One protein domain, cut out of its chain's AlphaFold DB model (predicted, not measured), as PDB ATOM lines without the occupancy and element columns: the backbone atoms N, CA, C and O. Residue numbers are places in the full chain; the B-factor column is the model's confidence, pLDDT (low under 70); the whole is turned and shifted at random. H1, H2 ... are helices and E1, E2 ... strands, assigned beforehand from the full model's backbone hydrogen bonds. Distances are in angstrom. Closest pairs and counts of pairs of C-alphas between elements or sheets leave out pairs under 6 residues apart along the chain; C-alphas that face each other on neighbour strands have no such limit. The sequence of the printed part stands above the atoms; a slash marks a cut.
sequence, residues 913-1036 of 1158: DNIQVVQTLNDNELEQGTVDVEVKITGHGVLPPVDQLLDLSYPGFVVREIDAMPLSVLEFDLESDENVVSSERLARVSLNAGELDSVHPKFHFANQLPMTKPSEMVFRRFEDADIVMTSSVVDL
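AT A GLANCE: This is residues 913 to 1036 of the 1158 residues of an uncharacterized protein of Blastopirellula marina (UniProt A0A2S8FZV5). The model is one long, twisted sheet, in which the long strands E1, E2 and E5 run side by side along the length of the domain. E3 and E4, one after the other, line the far side of E5, the hairpin of E7 and E8 adds the opposite border beside E1, and the short helix H1 only grazes the sheet; E6 and E9 make a separate small pair. The printed part has 124 residues, with one named helix and nine named strands in the order E1 E2 H1 E3 E4 E5 E6 E7 E8 E9. The large sheet is branched and mixed, with E1 and E7 parallel and its other neighbour pairs antiparallel, and the class is mostly strand. The whole is compact, with a radius of gyration of the C-alphas of 15.6 A, and elongated, with spans of 53 by 29 by 22 A.

IN THESE COORDINATES: The longest strand is E5, residues 981 to 993, 38.4 A from first to last C-alpha. E2, residues 930 to 941, measures 33.6 A. E1, residues 913 to 922, measures 28.2 A and begins with C-alpha 913 at (40.147, 25.401, -7.580). E7, residues 1016 to 1023, measures 22.7 A, and E3, residues 957 to 964, measures 18.8 A and bends by 60 degrees at residue 960. Among the shorter strands are E4, residues 968 to 972, E8, residues 1026 to 1029, and E6, residues 1002 to 1004. H1, residues 946 to 949, has C-alpha 946 at (41.463, 12.047, -15.132). The last strand, E9, residues 1033 to 1035, ends with C-alpha 1035 at (62.225, 12.648, -27.763).

HOW THE PARTS SIT: E5 has three neighbours in the branched sheet: E2 is on one side of it, and E3 and E4 are on the other side. The pairing is staggered: E4 is beside residues 981 to 984 of E5, and E3 is beside residues 987 to 993. E5 and E2 are antiparallel at 164 degrees, with N 935 and O 987 at 2.8 A. E3 and E5 are antiparallel at 147 degrees, with N 963 and O 988 at 2.9 A. E4 and E5 form a hairpin, with N 970 and O 982 at 2.8 A. E1 and E2 form another hairpin, antiparallel at 166 degrees, with N 918 and O 936 at 2.8 A. On the other side of E1 is E7, parallel to it at 18 degrees, with N 1018 and O 917 at 2.8 A. E7 and E8 form a hairpin at 143 degrees, with N 1021 and O 1028 at 2.9 A; E8, E3 and E4 are edge strands. H1 is on the sheet but only grazes it with residues 946 to 949; the C-alphas of Val 946 and Ala 987, the closest of H1 and E5, are 7.4 A apart. With 4 residues H1 is too short for an O i to N i+4 pair, and its one O i to N i+3 pair is within range. Residues 950 to 951 pair antiparallel with residues 1007 to 1008. E6 and E9 are antiparallel at 157 degrees, with N 1003 and O 1034 at 2.8 A. E6 is apart from E1 and E2, for instance.

THE WHOLE: The two C-alphas farthest apart are those of Asp 977 and Val 999, at 52.9 A. The printed part runs from 913 to 1036 with no cut. The link from E6 to E7, 11 residues, is long. The mean pLDDT of the printed part is 84.9, with values under 70 at residue 927 and at residues 995 to 1000, 1010 to 1012 and 1024 to 1025.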
ATOM      1  N   ASP A 913      39.217  24.304  -7.302       88.06
ATOM      2  CA  ASP A 913      40.147  25.401  -7.580       88.06
ATOM      3  C   ASP A 913      41.601  24.940  -7.411       88.06
ATOM      4  O   ASP A 913      41.867  23.846  -6.913       88.06
ATOM      5  N   ASN A 914      42.561  25.760  -7.850       88.25
ATOM      6  CA  ASN A 914      44.001  25.501  -7.698       88.25
ATOM      7  C   ASN A 914      44.465  24.118  -8.201       88.25
ATOM      8  O   ASN A 914      45.362  23.507  -7.626       88.25
ATOM      9  N   ILE A 915      43.867  23.622  -9.291       90.88
ATOM     10  CA  ILE A 915      44.215  22.312  -9.852       90.88
ATOM     11  C   ILE A 915      45.619  22.359 -10.467       90.88
ATOM     12  O   ILE A 915      45.858  23.068 -11.447       90.88
ATOM     13  N   GLN A 916      46.525  21.547  -9.939       92.81
ATOM     14  CA  GLN A 916      47.851  21.271 -10.470       92.81
ATOM     15  C   GLN A 916      47.885  19.842 -11.018       92.81
ATOM     16  O   GLN A 916      47.476  18.894 -10.348       92.81
ATOM     17  N   VAL A 917      48.390  19.681 -12.240       93.25
ATOM     18  CA  VAL A 917      48.548  18.369 -12.882       93.25
ATOM     19  C   VAL A 917      50.023  18.105 -13.135       93.25
ATOM     20  O   VAL A 917      50.681  18.854 -13.856       93.25
ATOM     21  N   VAL A 918      50.538  17.014 -12.579       93.69
ATOM     22  CA  VAL A 918      51.890  16.512 -12.818       93.69
ATOM     23  C   VAL A 918      51.786  15.231 -13.640       93.69
ATOM     24  O   VAL A 918      51.178  14.264 -13.190       93.69
ATOM     25  N   GLN A 919      52.376  15.212 -14.834       93.75
ATOM     26  CA  GLN A 919      52.497  14.003 -15.653       93.75
ATOM     27  C   GLN A 919      53.958  13.558 -15.681       93.75
ATOM     28  O   GLN A 919      54.826  14.324 -16.104       93.75
ATOM     29  N   THR A 920      54.228  12.330 -15.249       92.62
ATOM     30  CA  THR A 920      55.567  11.734 -15.233       92.62
ATOM     31  C   THR A 920      55.622  10.570 -16.212       92.62
ATOM     32  O   THR A 920      54.884   9.599 -16.068       92.62
ATOM     33  N   LEU A 921      56.489  10.668 -17.217       92.00
ATOM     34  CA  LEU A 921      56.734   9.617 -18.202       92.00
ATOM     35  C   LEU A 921      57.753   8.606 -17.667       92.00
ATOM     36  O   LEU A 921      58.856   8.994 -17.279       92.00
ATOM     37  N   ASN A 922      57.402   7.323 -17.716       89.19
ATOM     38  CA  ASN A 922      58.300   6.198 -17.499       89.19
ATOM     39  C   ASN A 922      58.415   5.378 -18.791       89.19
ATOM     40  O   ASN A 922      57.492   4.657 -19.177       89.19
ATOM     41  N   ASP A 923      59.554   5.498 -19.461       84.38
ATOM     42  CA  ASP A 923      59.866   4.839 -20.729       84.38
ATOM     43  C   ASP A 923      60.884   3.693 -20.591       84.38
ATOM     44  O   ASP A 923      61.375   3.177 -21.591       84.38
ATOM     45  N   ASN A 924      61.157   3.224 -19.367       82.00
ATOM     46  CA  ASN A 924      62.108   2.132 -19.112       82.00
ATOM     47  C   ASN A 924      61.727   0.805 -19.799       82.00
ATOM     48  O   ASN A 924      62.596  -0.006 -20.112       82.00
ATOM     49  N   GLU A 925      60.434   0.568 -20.039       79.19
ATOM     50  CA  GLU A 925      59.930  -0.638 -20.711       79.19
ATOM     51  C   GLU A 925      59.656  -0.432 -22.211       79.19
ATOM     52  O   GLU A 925      59.102  -1.315 -22.873       79.19
ATOM     53  N   LEU A 926      60.096   0.694 -22.791       76.38
ATOM     54  CA  LEU A 926      59.864   1.015 -24.201       76.38
ATOM     55  C   LEU A 926      60.422  -0.065 -25.149       76.38
ATOM     56  O   LEU A 926      59.826  -0.328 -26.194       76.38
ATOM     57  N   GLU A 927      61.506  -0.758 -24.768       69.75
ATOM     58  CA  GLU A 927      62.062  -1.903 -25.514       69.75
ATOM     59  C   GLU A 927      61.085  -3.089 -25.633       69.75
ATOM     60  O   GLU A 927      61.155  -3.862 -26.590       69.75
ATOM     61  N   GLN A 928      60.161  -3.232 -24.679       72.31
ATOM     62  CA  GLN A 928      59.099  -4.245 -24.670       72.31
ATOM     63  C   GLN A 928      57.814  -3.747 -25.356       72.31
ATOM     64  O   GLN A 928      56.843  -4.496 -25.474       72.31
ATOM     65  N   GLY A 929      57.819  -2.504 -25.853       74.62
ATOM     66  CA  GLY A 929      56.691  -1.868 -26.525       74.62
ATOM     67  C   GLY A 929      55.673  -1.231 -25.579       74.62
ATOM     68  O   GLY A 929      54.572  -0.918 -26.037       74.62
ATOM     69  N   THR A 930      56.009  -1.035 -24.300       83.81
ATOM     70  CA  THR A 930      55.136  -0.440 -23.276       83.81
ATOM     71  C   THR A 930      55.728   0.838 -22.690       83.81
ATOM     72  O   THR A 930      56.938   0.969 -22.531       83.81
ATOM     73  N   VAL A 931      54.865   1.802 -22.378       88.25
ATOM     74  CA  VAL A 931      55.219   3.070 -21.727       88.25
ATOM     75  C   VAL A 931      54.159   3.384 -20.687       88.25
ATOM     76  O   VAL A 931      52.973   3.203 -20.954       88.25
ATOM     77  N   ASP A 932      54.561   3.900 -19.532       90.25
ATOM     78  CA  ASP A 932      53.630   4.331 -18.496       90.25
ATOM     79  C   ASP A 932      53.691   5.839 -18.283       90.25
ATOM     80  O   ASP A 932      54.762   6.445 -18.257       90.25
ATOM     81  N   VAL A 933      52.523   6.445 -18.086       91.62
ATOM     82  CA  VAL A 933      52.403   7.830 -17.633       91.62
ATOM     83  C   VAL A 933      51.735   7.842 -16.271       91.62
ATOM     84  O   VAL A 933      50.571   7.468 -16.136       91.62
ATOM     85  N   GLU A 934      52.458   8.311 -15.264       92.38
ATOM     86  CA  GLU A 934      51.897   8.595 -13.950       92.38
ATOM     87  C   GLU A 934      51.320  10.010 -13.948       92.38
ATOM     88  O   GLU A 934      52.029  10.991 -14.170       92.38
ATOM     89  N   VAL A 935      50.020  10.121 -13.702       93.31
ATOM     90  CA  VAL A 935      49.293  11.382 -13.597       93.31
ATOM     91  C   VAL A 935      48.937  11.612 -12.135       93.31
ATOM     92  O   VAL A 935      48.160  10.861 -11.547       93.31
ATOM     93  N   LYS A 936      49.479  12.681 -11.557       94.06
ATOM     94  CA  LYS A 936      49.134  13.172 -10.223       94.06
ATOM     95  C   LYS A 936      48.398  14.498 -10.350       94.06
ATOM     96  O   LYS A 936      48.932  15.453 -10.907       94.06
ATOM     97  N   ILE A 937      47.176  14.547  -9.836       93.31
ATOM     98  CA  ILE A 937      46.332  15.741  -9.804       93.31
ATOM     99  C   ILE A 937      46.181  16.149  -8.345       93.31
ATOM    100  O   ILE A 937      45.751  15.341  -7.529       93.31
ATOM    101  N   THR A 938      46.508  17.392  -8.025       93.50
ATOM    102  CA  THR A 938      46.301  17.984  -6.698       93.50
ATOM    103  C   THR A 938      45.519  19.280  -6.840       93.50
ATOM    104  O   THR A 938      45.664  19.974  -7.840       93.50
ATOM    105  N   GLY A 939      44.678  19.622  -5.872       92.19
ATOM    106  CA  GLY A 939      43.911  20.869  -5.901       92.19
ATOM    107  C   GLY A 939      42.859  20.913  -4.804       92.19
ATOM    108  O   GLY A 939      42.819  20.028  -3.951       92.19
ATOM    109  N   HIS A 940      42.012  21.937  -4.823       92.75
ATOM    110  CA  HIS A 940      40.961  22.122  -3.825       92.75
ATOM    111  C   HIS A 940      39.651  21.440  -4.250       92.75
ATOM    112  O   HIS A 940      39.298  21.462  -5.430       92.75
ATOM    113  N   GLY A 941      38.920  20.874  -3.286       90.81
ATOM    114  CA  GLY A 941      37.592  20.276  -3.475       90.81
ATOM    115  C   GLY A 941      37.606  18.852  -4.045       90.81
ATOM    116  O   GLY A 941      38.603  18.128  -3.968       90.81
ATOM    117  N   VAL A 942      36.476  18.423  -4.614       92.38
ATOM    118  CA  VAL A 942      36.317  17.081  -5.208       92.38
ATOM    119  C   VAL A 942      36.877  17.067  -6.632       92.38
ATOM    120  O   VAL A 942      36.192  17.444  -7.584       92.38
ATOM    121  N   LEU A 943      38.123  16.611  -6.788       91.25
ATOM    122  CA  LEU A 943      38.819  16.640  -8.078       91.25
ATOM    123  C   LEU A 943      38.120  15.787  -9.156       91.25
ATOM    124  O   LEU A 943      37.685  14.663  -8.873       91.25
ATOM    125  N   PRO A 944      38.053  16.275 -10.412       89.12
ATOM    126  CA  PRO A 944      37.477  15.527 -11.522       89.12
ATOM    127  C   PRO A 944      38.260  14.236 -11.813       89.12
ATOM    128  O   PRO A 944      39.478  14.174 -11.601       89.12
ATOM    129  N   PRO A 945      37.596  13.206 -12.367       89.38
ATOM    130  CA  PRO A 945      38.284  12.067 -12.954       89.38
ATOM    131  C   PRO A 945      39.278  12.474 -14.050       89.38
ATOM    132  O   PRO A 945      39.085  13.475 -14.738       89.38
ATOM    133  N   VAL A 946      40.350  11.693 -14.225       89.00
ATOM    134  CA  VAL A 946      41.463  12.047 -15.132       89.00
ATOM    135  C   VAL A 946      40.996  12.212 -16.582       89.00
ATOM    136  O   VAL A 946      41.430  13.135 -17.261       89.00
ATOM    137  N   ASP A 947      40.059  11.379 -17.029       87.56
ATOM    138  CA  ASP A 947      39.431  11.413 -18.356       87.56
ATOM    139  C   ASP A 947      38.474  12.602 -18.561       87.56
ATOM    140  O   ASP A 947      38.119  12.924 -19.692       87.56
ATOM    141  N   GLN A 948      38.062  13.267 -17.478       87.75
ATOM    142  CA  GLN A 948      37.294  14.514 -17.524       87.75
ATOM    143  C   GLN A 948      38.201  15.757 -17.502       87.75
ATOM    144  O   GLN A 948      37.723  16.856 -17.783       87.75
ATOM    145  N   LEU A 949      39.500  15.595 -17.202       87.00
ATOM    146  CA  LEU A 949      40.487  16.680 -17.118       87.00
ATOM    147  C   LEU A 949      41.475  16.699 -18.298       87.00
ATOM    148  O   LEU A 949      41.842  17.771 -18.784       87.00
ATOM    149  N   LEU A 950      41.910  15.528 -18.762       89.62
ATOM    150  CA  LEU A 950      42.935  15.362 -19.792       89.62
ATOM    151  C   LEU A 950      42.390  14.599 -21.005       89.62
ATOM    152  O   LEU A 950      41.647  13.629 -20.872       89.62
ATOM    153  N   ASP A 951      42.816  15.010 -22.198       89.31
ATOM    154  CA  ASP A 951      42.658  14.238 -23.426       89.31
ATOM    155  C   ASP A 951      43.712  13.127 -23.443       89.31
ATOM    156  O   ASP A 951      44.866  13.347 -23.816       89.31
ATOM    157  N   LEU A 952      43.305  11.930 -23.014       87.56
ATOM    158  CA  LEU A 952      44.149  10.731 -22.928       87.56
ATOM    159  C   LEU A 952      44.438  10.090 -24.301       87.56
ATOM    160  O   LEU A 952      44.683   8.887 -24.405       87.56
ATOM    161  N   SER A 953      44.407  10.887 -25.367       85.56
ATOM    162  CA  SER A 953      44.792  10.491 -26.717       85.56
ATOM    163  C   SER A 953      46.283  10.756 -26.925       85.56
ATOM    164  O   SER A 953      46.704  11.900 -27.088       85.56
ATOM    165  N   TYR A 954      47.086   9.693 -26.962       86.38
ATOM    166  CA  TYR A 954      48.536   9.777 -27.153       86.38
ATOM    167  C   TYR A 954      48.903   9.448 -28.614       86.38
ATOM    168  O   TYR A 954      48.744   8.302 -29.038       86.38
ATOM    169  N   PRO A 955      49.383  10.409 -29.427       84.19
ATOM    170  CA  PRO A 955      49.767  10.153 -30.816       84.19
ATOM    171  C   PRO A 955      50.816   9.036 -30.935       84.19
ATOM    172  O   PRO A 955      51.869   9.112 -30.313       84.19
ATOM    173  N   GLY A 956      50.541   8.011 -31.748       78.81
ATOM    174  CA  GLY A 956      51.450   6.869 -31.950       78.81
ATOM    175  C   GLY A 956      51.403   5.792 -30.856       78.81
ATOM    176  O   GLY A 956      52.101   4.787 -30.974       78.81
ATOM    177  N   PHE A 957      50.560   5.956 -29.832       84.25
ATOM    178  CA  PHE A 957      50.387   5.010 -28.730       84.25
ATOM    179  C   PHE A 957      48.908   4.640 -28.544       84.25
ATOM    180  O   PHE A 957      48.009   5.434 -28.809       84.25
ATOM    181  N   VAL A 958      48.646   3.417 -28.083       86.75
ATOM    182  CA  VAL A 958      47.294   2.931 -27.766       86.75
ATOM    183  C   VAL A 958      47.193   2.704 -26.263       86.75
ATOM    184  O   VAL A 958      47.982   1.944 -25.702       86.75
ATOM    185  N   VAL A 959      46.213   3.338 -25.616       89.00
ATOM    186  CA  VAL A 959      45.938   3.139 -24.186       89.00
ATOM    187  C   VAL A 959      45.513   1.692 -23.950       89.00
ATOM    188  O   VAL A 959      44.529   1.222 -24.522       89.00
ATOM    189  N   ARG A 960      46.274   0.982 -23.118       88.56
ATOM    190  CA  ARG A 960      46.002  -0.400 -22.718       88.56
ATOM    191  C   ARG A 960      45.115  -0.439 -21.483       88.56
ATOM    192  O   ARG A 960      44.145  -1.192 -21.450       88.56
ATOM    193  N   GLU A 961      45.483   0.339 -20.476       89.81
ATOM    194  CA  GLU A 961      44.870   0.318 -19.155       89.81
ATOM    195  C   GLU A 961      45.028   1.689 -18.496       89.81
ATOM    196  O   GLU A 961      46.044   2.362 -18.677       89.81
ATOM    197  N   ILE A 962      44.000   2.105 -17.760       90.06
ATOM    198  CA  ILE A 962      44.037   3.282 -16.897       90.06
ATOM    199  C   ILE A 962      43.743   2.774 -15.493       90.06
ATOM    200  O   ILE A 962      42.594   2.463 -15.175       90.06
ATOM    201  N   ASP A 963      44.781   2.680 -14.674       90.12
ATOM    202  CA  ASP A 963      44.666   2.333 -13.263       90.12
ATOM    203  C   ASP A 963      44.553   3.629 -12.454       90.12
ATOM    204  O   ASP A 963      45.543   4.319 -12.209       90.12
ATOM    205  N   ALA A 964      43.321   4.026 -12.133       88.06
ATOM    206  CA  ALA A 964      43.032   5.245 -11.388       88.06
ATOM    207  C   ALA A 964      42.720   4.916  -9.926       88.06
ATOM    208  O   ALA A 964      41.737   4.235  -9.630       88.06
ATOM    209  N   MET A 965      43.513   5.471  -9.011       87.44
ATOM    210  CA  MET A 965      43.234   5.384  -7.583       87.44
ATOM    211  C   MET A 965      41.983   6.207  -7.218       87.44
ATOM    212  O   MET A 965      41.678   7.208  -7.885       87.44
ATOM    213  N   PRO A 966      41.251   5.816  -6.156       86.81
ATOM    214  CA  PRO A 966      40.173   6.626  -5.599       86.81
ATOM    215  C   PRO A 966      40.643   8.042  -5.241       86.81
ATOM    216  O   PRO A 966      41.822   8.272  -4.969       86.81
ATOM    217  N   LEU A 967      39.710   8.996  -5.234       91.25
ATOM    218  CA  LEU A 967      39.984  10.349  -4.753       91.25
ATOM    219  C   LEU A 967      40.391  10.298  -3.275       91.25
ATOM    220  O   LEU A 967      39.698   9.672  -2.476       91.25
ATOM    221  N   SER A 968      41.467  10.997  -2.920       92.75
ATOM    222  CA  SER A 968      41.928  11.133  -1.541       92.75
ATOM    223  C   SER A 968      41.807  12.585  -1.088       92.75
ATOM    224  O   SER A 968      42.325  13.482  -1.754       92.75
ATOM    225  N   VAL A 969      41.134  12.826   0.036       94.62
ATOM    226  CA  VAL A 969      41.087  14.144   0.689       94.62
ATOM    227  C   VAL A 969      42.198  14.189   1.734       94.62
ATOM    228  O   VAL A 969      42.176  13.418   2.691       94.62
ATOM    229  N   LEU A 970      43.174  15.078   1.548       93.00
ATOM    230  CA  LEU A 970      44.393  15.129   2.355       93.00
ATOM    231  C   LEU A 970      44.168  15.865   3.680       93.00
ATOM    232  O   LEU A 970      44.312  15.283   4.753       93.00
ATOM    233  N   GLU A 971      43.822  17.148   3.609       93.38
ATOM    234  CA  GLU A 971      43.595  18.008   4.772       93.38
ATOM    235  C   GLU A 971      42.797  19.257   4.388       93.38
ATOM    236  O   GLU A 971      42.626  19.571   3.211       93.38
ATOM    237  N   PHE A 972      42.313  19.989   5.388       92.81
ATOM    238  CA  PHE A 972      41.809  21.343   5.183       92.81
ATOM    239  C   PHE A 972      42.963  22.317   4.943       92.81
ATOM    240  O   PHE A 972      43.988  22.247   5.628       92.81
ATOM    241  N   ASP A 973      42.766  23.261   4.026       88.75
ATOM    242  CA  ASP A 973      43.718  24.349   3.819       88.75
ATOM    243  C   ASP A 973      43.542  25.410   4.920       88.75
ATOM    244  O   ASP A 973      42.482  26.020   5.052       88.75
ATOM    245  N   LEU A 974      44.577  25.605   5.745       81.81
ATOM    246  CA  LEU A 974      44.584  26.595   6.828       81.81
ATOM    247  C   LEU A 974      44.974  28.005   6.358       81.81
ATOM    248  O   LEU A 974      44.813  28.956   7.126       81.81
ATOM    249  N   GLU A 975      45.548  28.133   5.160       80.69
ATOM    250  CA  GLU A 975      45.990  29.411   4.592       80.69
ATOM    251  C   GLU A 975      44.899  30.072   3.736       80.69
ATOM    252  O   GLU A 975      44.958  31.278   3.493       80.69
ATOM    253  N   SER A 976      43.894  29.301   3.318       80.81
ATOM    254  CA  SER A 976      42.717  29.793   2.604       80.81
ATOM    255  C   SER A 976      41.773  30.586   3.520       80.81
ATOM    256  O   SER A 976      41.447  30.161   4.628       80.81
ATOM    257  N   ASP A 977      41.269  31.721   3.021       75.50
ATOM    258  CA  ASP A 977      40.204  32.503   3.672       75.50
ATOM    259  C   ASP A 977      38.825  31.812   3.578       75.50
ATOM    260  O   ASP A 977      37.889  32.170   4.299       75.50
ATOM    261  N   GLU A 978      38.689  30.824   2.688       82.62
ATOM    262  CA  GLU A 978      37.484  30.016   2.497       82.62
ATOM    263  C   GLU A 978      37.661  28.593   3.044       82.62
ATOM    264  O   GLU A 978      38.755  28.030   3.019       82.62
ATOM    265  N   ASN A 979      36.555  27.986   3.487       88.69
ATOM    266  CA  ASN A 979      36.524  26.604   3.967       88.69
ATOM    267  C   ASN A 979      36.664  25.612   2.807       88.69
ATOM    268  O   ASN A 979      35.665  25.226   2.199       88.69
ATOM    269  N   VAL A 980      37.897  25.218   2.500       91.56
ATOM    270  CA  VAL A 980      38.229  24.310   1.397       91.56
ATOM    271  C   VAL A 980      39.142  23.182   1.871       91.56
ATOM    272  O   VAL A 980      39.901  23.318   2.833       91.56
ATOM    273  N   VAL A 981      39.066  22.047   1.179       93.75
ATOM    274  CA  VAL A 981      39.927  20.885   1.419       93.75
ATOM    275  C   VAL A 981      40.870  20.667   0.251       93.75
ATOM    276  O   VAL A 981      40.481  20.840  -0.902       93.75
ATOM    277  N   SER A 982      42.098  20.268   0.553       93.75
ATOM    278  CA  SER A 982      43.080  19.824  -0.427       93.75
ATOM    279  C   SER A 982      42.894  18.342  -0.712       93.75
ATOM    280  O   SER A 982      42.833  17.521   0.204       93.75
ATOM    281  N   SER A 983      42.859  17.998  -1.989       95.25
ATOM    282  CA  SER A 983      42.635  16.643  -2.470       95.25
ATOM    283  C   SER A 983      43.720  16.225  -3.454       95.25
ATOM    284  O   SER A 983      44.370  17.054  -4.096       95.25
ATOM    285  N   GLU A 984      43.886  14.916  -3.598       95.00
ATOM    286  CA  GLU A 984      44.799  14.285  -4.539       95.00
ATOM    287  C   GLU A 984      44.099  13.156  -5.302       95.00
ATOM    288  O   GLU A 984      43.296  12.395  -4.755       95.00
ATOM    289  N   ARG A 985      44.436  13.029  -6.588       92.88
ATOM    290  CA  ARG A 985      44.064  11.897  -7.432       92.88
ATOM    291  C   ARG A 985      45.291  11.394  -8.178       92.88
ATOM    292  O   ARG A 985      45.991  12.175  -8.823       92.88
ATOM    293  N   LEU A 986      45.529  10.089  -8.105       93.44
ATOM    294  CA  LEU A 986      46.626   9.416  -8.796       93.44
ATOM    295  C   LEU A 986      46.059   8.482  -9.862       93.44
ATOM    296  O   LEU A 986      45.079   7.779  -9.619       93.44
ATOM    297  N   ALA A 987      46.671   8.465 -11.040       93.94
ATOM    298  CA  ALA A 987      46.373   7.479 -12.065       93.94
ATOM    299  C   ALA A 987      47.636   7.068 -12.814       93.94
ATOM    300  O   ALA A 987      48.491   7.901 -13.106       93.94
ATOM    301  N   ARG A 988      47.723   5.793 -13.179       93.25
ATOM    302  CA  ARG A 988      48.725   5.264 -14.100       93.25
ATOM    303  C   ARG A 988      48.048   4.938 -15.422       93.25
ATOM    304  O   ARG A 988      47.095   4.164 -15.468       93.25
ATOM    305  N   VAL A 989      48.537   5.538 -16.497       92.56
ATOM    306  CA  VAL A 989      48.077   5.272 -17.859       92.56
ATOM    307  C   VAL A 989      49.132   4.426 -18.554       92.56
ATOM    308  O   VAL A 989      50.204   4.925 -18.892       92.56
ATOM    309  N   SER A 990      48.823   3.150 -18.767       91.19
ATOM    310  CA  SER A 990      49.698   2.219 -19.476       91.19
ATOM    311  C   SER A 990      49.393   2.243 -20.967       91.19
ATOM    312  O   SER A 990      48.254   2.052 -21.403       91.19
ATOM    313  N   LEU A 991      50.428   2.461 -21.766       89.69
ATOM    314  CA  LEU A 991      50.369   2.663 -23.205       89.69
ATOM    315  C   LEU A 991      51.157   1.563 -23.918       89.69
ATOM    316  O   LEU A 991      52.269   1.231 -23.520       89.69
ATOM    317  N   ASN A 992      50.609   1.036 -25.011       87.50
ATOM    318  CA  ASN A 992      51.356   0.208 -25.955       87.50
ATOM    319  C   ASN A 992      51.795   1.065 -27.146       87.50
ATOM    320  O   ASN A 992      51.004   1.848 -27.678       87.50
ATOM    321  N   ALA A 993      53.032   0.886 -27.603       78.81
ATOM    322  CA  ALA A 993      53.517   1.496 -28.834       78.81
ATOM    323  C   ALA A 993      52.714   0.983 -30.047       78.81
ATOM    324  O   ALA A 993      52.561  -0.226 -30.239       78.81
ATOM    325  N   GLY A 994      52.176   1.904 -30.851       73.06
ATOM    326  CA  GLY A 994      51.515   1.615 -32.126       73.06
ATOM    327  C   GLY A 994      52.500   1.622 -33.304       73.06
ATOM    328  O   GLY A 994      53.673   1.283 -33.157       73.06
ATOM    329  N   GLU A 995      52.042   2.035 -34.490       65.44
ATOM    330  CA  GLU A 995      52.935   2.310 -35.628       65.44
ATOM    331  C   GLU A 995      53.674   3.641 -35.395       65.44
ATOM    332  O   GLU A 995      53.127   4.725 -35.581       65.44
ATOM    333  N   LEU A 996      54.923   3.556 -34.925       66.31
ATOM    334  CA  LEU A 996      55.804   4.706 -34.717       66.31
ATOM    335  C   LEU A 996      56.551   5.028 -36.029       66.31
ATOM    336  O   LEU A 996      57.480   4.320 -36.414       66.31
ATOM    337  N   ASP A 997      56.148   6.104 -36.712       56.69
ATOM    338  CA  ASP A 997      56.589   6.479 -38.074       56.69
ATOM    339  C   ASP A 997      58.033   7.032 -38.190       56.69
ATOM    340  O   ASP A 997      58.485   7.387 -39.284       56.69
ATOM    341  N   SER A 998      58.786   7.142 -37.090       58.06
ATOM    342  CA  SER A 998      60.061   7.878 -37.048       58.06
ATOM    343  C   SER A 998      61.187   7.156 -36.307       58.06
ATOM    344  O   SER A 998      60.960   6.540 -35.274       58.06
ATOM    345  N   VAL A 999      62.425   7.344 -36.791       57.09
ATOM    346  CA  VAL A 999      63.680   6.843 -36.179       57.09
ATOM    347  C   VAL A 999      63.901   7.390 -34.757       57.09
ATOM    348  O   VAL A 999      64.519   6.719 -33.941       57.09
ATOM    349  N   HIS A1000      63.336   8.564 -34.446       60.47
ATOM    350  CA  HIS A1000      63.265   9.144 -33.100       60.47
ATOM    351  C   HIS A1000      61.797   9.472 -32.779       60.47
ATOM    352  O   HIS A1000      61.327  10.553 -33.150       60.47
ATOM    353  N   PRO A1001      61.029   8.530 -32.205       71.44
ATOM    354  CA  PRO A1001      59.634   8.773 -31.870       71.44
ATOM    355  C   PRO A1001      59.517   9.836 -30.782       71.44
ATOM    356  O   PRO A1001      60.278   9.852 -29.819       71.44
ATOM    357  N   LYS A1002      58.553  10.741 -30.953       82.00
ATOM    358  CA  LYS A1002      58.254  11.783 -29.972       82.00
ATOM    359  C   LYS A1002      57.072  11.361 -29.125       82.00
ATOM    360  O   LYS A1002      56.014  11.036 -29.663       82.00
ATOM    361  N   PHE A1003      57.242  11.407 -27.815       85.62
ATOM    362  CA  PHE A1003      56.153  11.254 -26.871       85.62
ATOM    363  C   PHE A1003      55.501  12.610 -26.611       85.62
ATOM    364  O   PHE A1003      56.180  13.581 -26.273       85.62
ATOM    365  N   HIS A1004      54.182  12.672 -26.759       88.88
ATOM    366  CA  HIS A1004      53.385  13.844 -26.414       88.88
ATOM    367  C   HIS A1004      52.588  13.529 -25.153       88.88
ATOM    368  O   HIS A1004      51.801  12.585 -25.154       88.88
ATOM    369  N   PHE A1005      52.774  14.319 -24.095       89.75
ATOM    370  CA  PHE A1005      51.936  14.210 -22.900       89.75
ATOM    371  C   PHE A1005      50.477  14.571 -23.207       89.75
ATOM    372  O   PHE A1005      50.195  15.302 -24.161       89.75
ATOM    373  N   ALA A1006      49.552  14.075 -22.380       88.81
ATOM    374  CA  ALA A1006      48.131  14.349 -22.549       88.81
ATOM    375  C   ALA A1006      47.860  15.848 -22.372       88.81
ATOM    376  O   ALA A1006      48.339  16.477 -21.424       88.81
ATOM    377  N   ASN A1007      47.080  16.425 -23.283       84.94
ATOM    378  CA  ASN A1007      46.700  17.833 -23.206       84.94
ATOM    379  C   ASN A1007      45.466  18.007 -22.315       84.94
ATOM    380  O   ASN A1007      44.628  17.118 -22.223       84.94
ATOM    381  N   GLN A1008      45.315  19.175 -21.693       85.44
ATOM    382  CA  GLN A1008      44.088  19.525 -20.967       85.44
ATOM    383  C   GLN A1008      42.863  19.567 -21.894       85.44
ATOM    384  O   GLN A1008      42.960  20.008 -23.047       85.44
ATOM    385  N   LEU A1009      41.695  19.182 -21.378       82.75
ATOM    386  CA  LEU A1009      40.433  19.324 -22.104       82.75
ATOM    387  C   LEU A1009      39.964  20.795 -22.139       82.75
ATOM    388  O   LEU A1009      40.211  21.552 -21.202       82.75
ATOM    389  N   PRO A1010      39.237  21.242 -23.186       66.19
ATOM    390  CA  PRO A1010      38.872  22.658 -23.365       66.19
ATOM    391  C   PRO A1010      37.979  23.254 -22.266       66.19
ATOM    392  O   PRO A1010      37.942  24.472 -22.093       66.19
ATOM    393  N   MET A1011      37.220  22.407 -21.565       63.50
ATOM    394  CA  MET A1011      36.283  22.800 -20.502       63.50
ATOM    395  C   MET A1011      36.964  22.918 -19.128       63.50
ATOM    396  O   MET A1011      36.327  23.350 -18.173       63.50
ATOM    397  N   THR A1012      38.248  22.573 -19.028       64.62
ATOM    398  CA  THR A1012      39.001  22.529 -17.773       64.62
ATOM    399  C   THR A1012      40.271  23.364 -17.878       64.62
ATOM    400  O   THR A1012      41.019  23.243 -18.846       64.62
ATOM    401  N   LYS A1013      40.525  24.224 -16.890       70.50
ATOM    402  CA  LYS A1013      41.736  25.054 -16.826       70.50
ATOM    403  C   LYS A1013      42.508  24.739 -15.543       70.50
ATOM    404  O   LYS A1013      42.260  25.407 -14.543       70.50
ATOM    405  N   PRO A1014      43.402  23.732 -15.538       78.31
ATOM    406  CA  PRO A1014      44.379  23.594 -14.468       78.31
ATOM    407  C   PRO A1014      45.186  24.888 -14.309       78.31
ATOM    408  O   PRO A1014      45.564  25.525 -15.296       78.31
ATOM    409  N   SER A1015      45.443  25.271 -13.061       81.69
ATOM    410  CA  SER A1015      46.273  26.423 -12.706       81.69
ATOM    411  C   SER A1015      47.731  26.208 -13.112       81.69
ATOM    412  O   SER A1015      48.413  27.161 -13.488       81.69
ATOM    413  N   GLU A1016      48.201  24.959 -13.081       87.31
ATOM    414  CA  GLU A1016      49.567  24.596 -13.454       87.31
ATOM    415  C   GLU A1016      49.627  23.179 -14.058       87.31
ATOM    416  O   GLU A1016      48.979  22.252 -13.571       87.31
ATOM    417  N   MET A1017      50.429  23.006 -15.117       88.12
ATOM    418  CA  MET A1017      50.764  21.698 -15.694       88.12
ATOM    419  C   MET A1017      52.278  21.494 -15.702       88.12
ATOM    420  O   MET A1017      53.017  22.283 -16.293       88.12
ATOM    421  N   VAL A1018      52.721  20.411 -15.071       91.38
ATOM    422  CA  VAL A1018      54.126  20.051 -14.895       91.38
ATOM    423  C   VAL A1018      54.399  18.711 -15.572       91.38
ATOM    424  O   VAL A1018      53.705  17.729 -15.320       91.38
ATOM    425  N   PHE A1019      55.444  18.652 -16.395       91.88
ATOM    426  CA  PHE A1019      55.865  17.431 -17.082       91.88
ATOM    427  C   PHE A1019      57.208  16.953 -16.535       91.88
ATOM    428  O   PHE A1019      58.140  17.745 -16.370       91.88
ATOM    429  N   ARG A1020      57.311  15.656 -16.252       91.75
ATOM    430  CA  ARG A1020      58.509  15.001 -15.717       91.75
ATOM    431  C   ARG A1020      58.810  13.713 -16.486       91.75
ATOM    432  O   ARG A1020      57.914  13.136 -17.094       91.75
ATOM    433  N   ARG A1021      60.056  13.250 -16.463       88.44
ATOM    434  CA  ARG A1021      60.498  11.969 -17.042       88.44
ATOM    435  C   ARG A1021      61.404  11.246 -16.045       88.44
ATOM    436  O   ARG A1021      62.161  11.914 -15.342       88.44
ATOM    437  N   PHE A1022      61.321   9.920 -15.993       83.12
ATOM    438  CA  PHE A1022      62.310   9.087 -15.311       83.12
ATOM    439  C   PHE A1022      63.570   8.935 -16.177       83.12
ATOM    440  O   PHE A1022      63.487   8.456 -17.302       83.12
ATOM    441  N   GLU A1023      64.730   9.330 -15.660       78.50
ATOM    442  CA  GLU A1023      66.040   9.203 -16.313       78.50
ATOM    443  C   GLU A1023      67.018   8.595 -15.295       78.50
ATOM    444  O   GLU A1023      67.221   9.165 -14.228       78.50
ATOM    445  N   ASP A1024      67.558   7.400 -15.566       67.75
ATOM    446  CA  ASP A1024      68.497   6.679 -14.683       67.75
ATOM    447  C   ASP A1024      68.064   6.578 -13.198       67.75
ATOM    448  O   ASP A1024      68.873   6.690 -12.280       67.75
ATOM    449  N   ALA A1025      66.771   6.309 -12.970       63.31
ATOM    450  CA  ALA A1025      66.104   6.240 -11.660       63.31
ATOM    451  C   ALA A1025      65.884   7.584 -10.927       63.31
ATOM    452  O   ALA A1025      65.297   7.577  -9.842       63.31
ATOM    453  N   ASP A1026      66.233   8.719 -11.538       72.88
ATOM    454  CA  ASP A1026      65.896  10.064 -11.064       72.88
ATOM    455  C   ASP A1026      64.711  10.663 -11.849       72.88
ATOM    456  O   ASP A1026      64.429  10.286 -12.985       72.88
ATOM    457  N   ILE A1027      63.984  11.611 -11.242       84.06
ATOM    458  CA  ILE A1027      62.851  12.309 -11.877       84.06
ATOM    459  C   ILE A1027      63.288  13.714 -12.297       84.06
ATOM    460  O   ILE A1027      63.579  14.558 -11.446       84.06
ATOM    461  N   VAL A1028      63.262  13.998 -13.601       86.44
ATOM    462  CA  VAL A1028      63.700  15.281 -14.175       86.44
ATOM    463  C   VAL A1028      62.527  16.014 -14.832       86.44
ATOM    464  O   VAL A1028      61.666  15.409 -15.465       86.44
ATOM    465  N   MET A1029      62.475  17.342 -14.677       86.88
ATOM    466  CA  MET A1029      61.482  18.206 -15.334       86.88
ATOM    467  C   MET A1029      61.745  18.279 -16.843       86.88
ATOM    468  O   MET A1029      62.877  18.512 -17.262       86.88
ATOM    469  N   THR A1030      60.703  18.138 -17.661       87.62
ATOM    470  CA  THR A1030      60.813  18.102 -19.127       87.62
ATOM    471  C   THR A1030      59.768  18.988 -19.812       87.62
ATOM    472  O   THR A1030      58.927  19.613 -19.163       87.62
ATOM    473  N   SER A1031      59.843  19.093 -21.139       85.44
ATOM    474  CA  SER A1031      58.847  19.800 -21.950       85.44
ATOM    475  C   SER A1031      57.652  18.894 -22.284       85.44
ATOM    476  O   SER A1031      57.738  17.677 -22.150       85.44
ATOM    477  N   SER A1032      56.532  19.461 -22.749       85.06
ATOM    478  CA  SER A1032      55.318  18.690 -23.092       85.06
ATOM    479  C   SER A1032      55.506  17.683 -24.239       85.06
ATOM    480  O   SER A1032      54.625  16.856 -24.489       85.06
ATOM    481  N   VAL A1033      56.647  17.748 -24.932       86.25
ATOM    482  CA  VAL A1033      57.074  16.794 -25.954       86.25
ATOM    483  C   VAL A1033      58.463  16.276 -25.594       86.25
ATOM    484  O   VAL A1033      59.374  17.063 -25.337       86.25
ATOM    485  N   VAL A1034      58.631  14.958 -25.590       83.75
ATOM    486  CA  VAL A1034      59.885  14.284 -25.232       83.75
ATOM    487  C   VAL A1034      60.351  13.445 -26.412       83.75
ATOM    488  O   VAL A1034      59.558  12.710 -26.996       83.75
ATOM    489  N   ASP A1035      61.626  13.545 -26.776       80.31
ATOM    490  CA  ASP A1035      62.225  12.648 -27.763       80.31
ATOM    491  C   ASP A1035      62.594  11.320 -27.061       80.31
ATOM    492  O   ASP A1035      63.311  11.321 -26.057       80.31
ATOM    493  N   LEU A1036      62.076  10.192 -27.559       76.19
ATOM    494  CA  LEU A1036      62.394   8.850 -27.057       76.19
ATOM    495  C   LEU A1036      63.664   8.341 -27.766       76.19
ATOM    496  O   LEU A1036      63.733   8.364 -29.000       76.19
TER     497      LEU A1036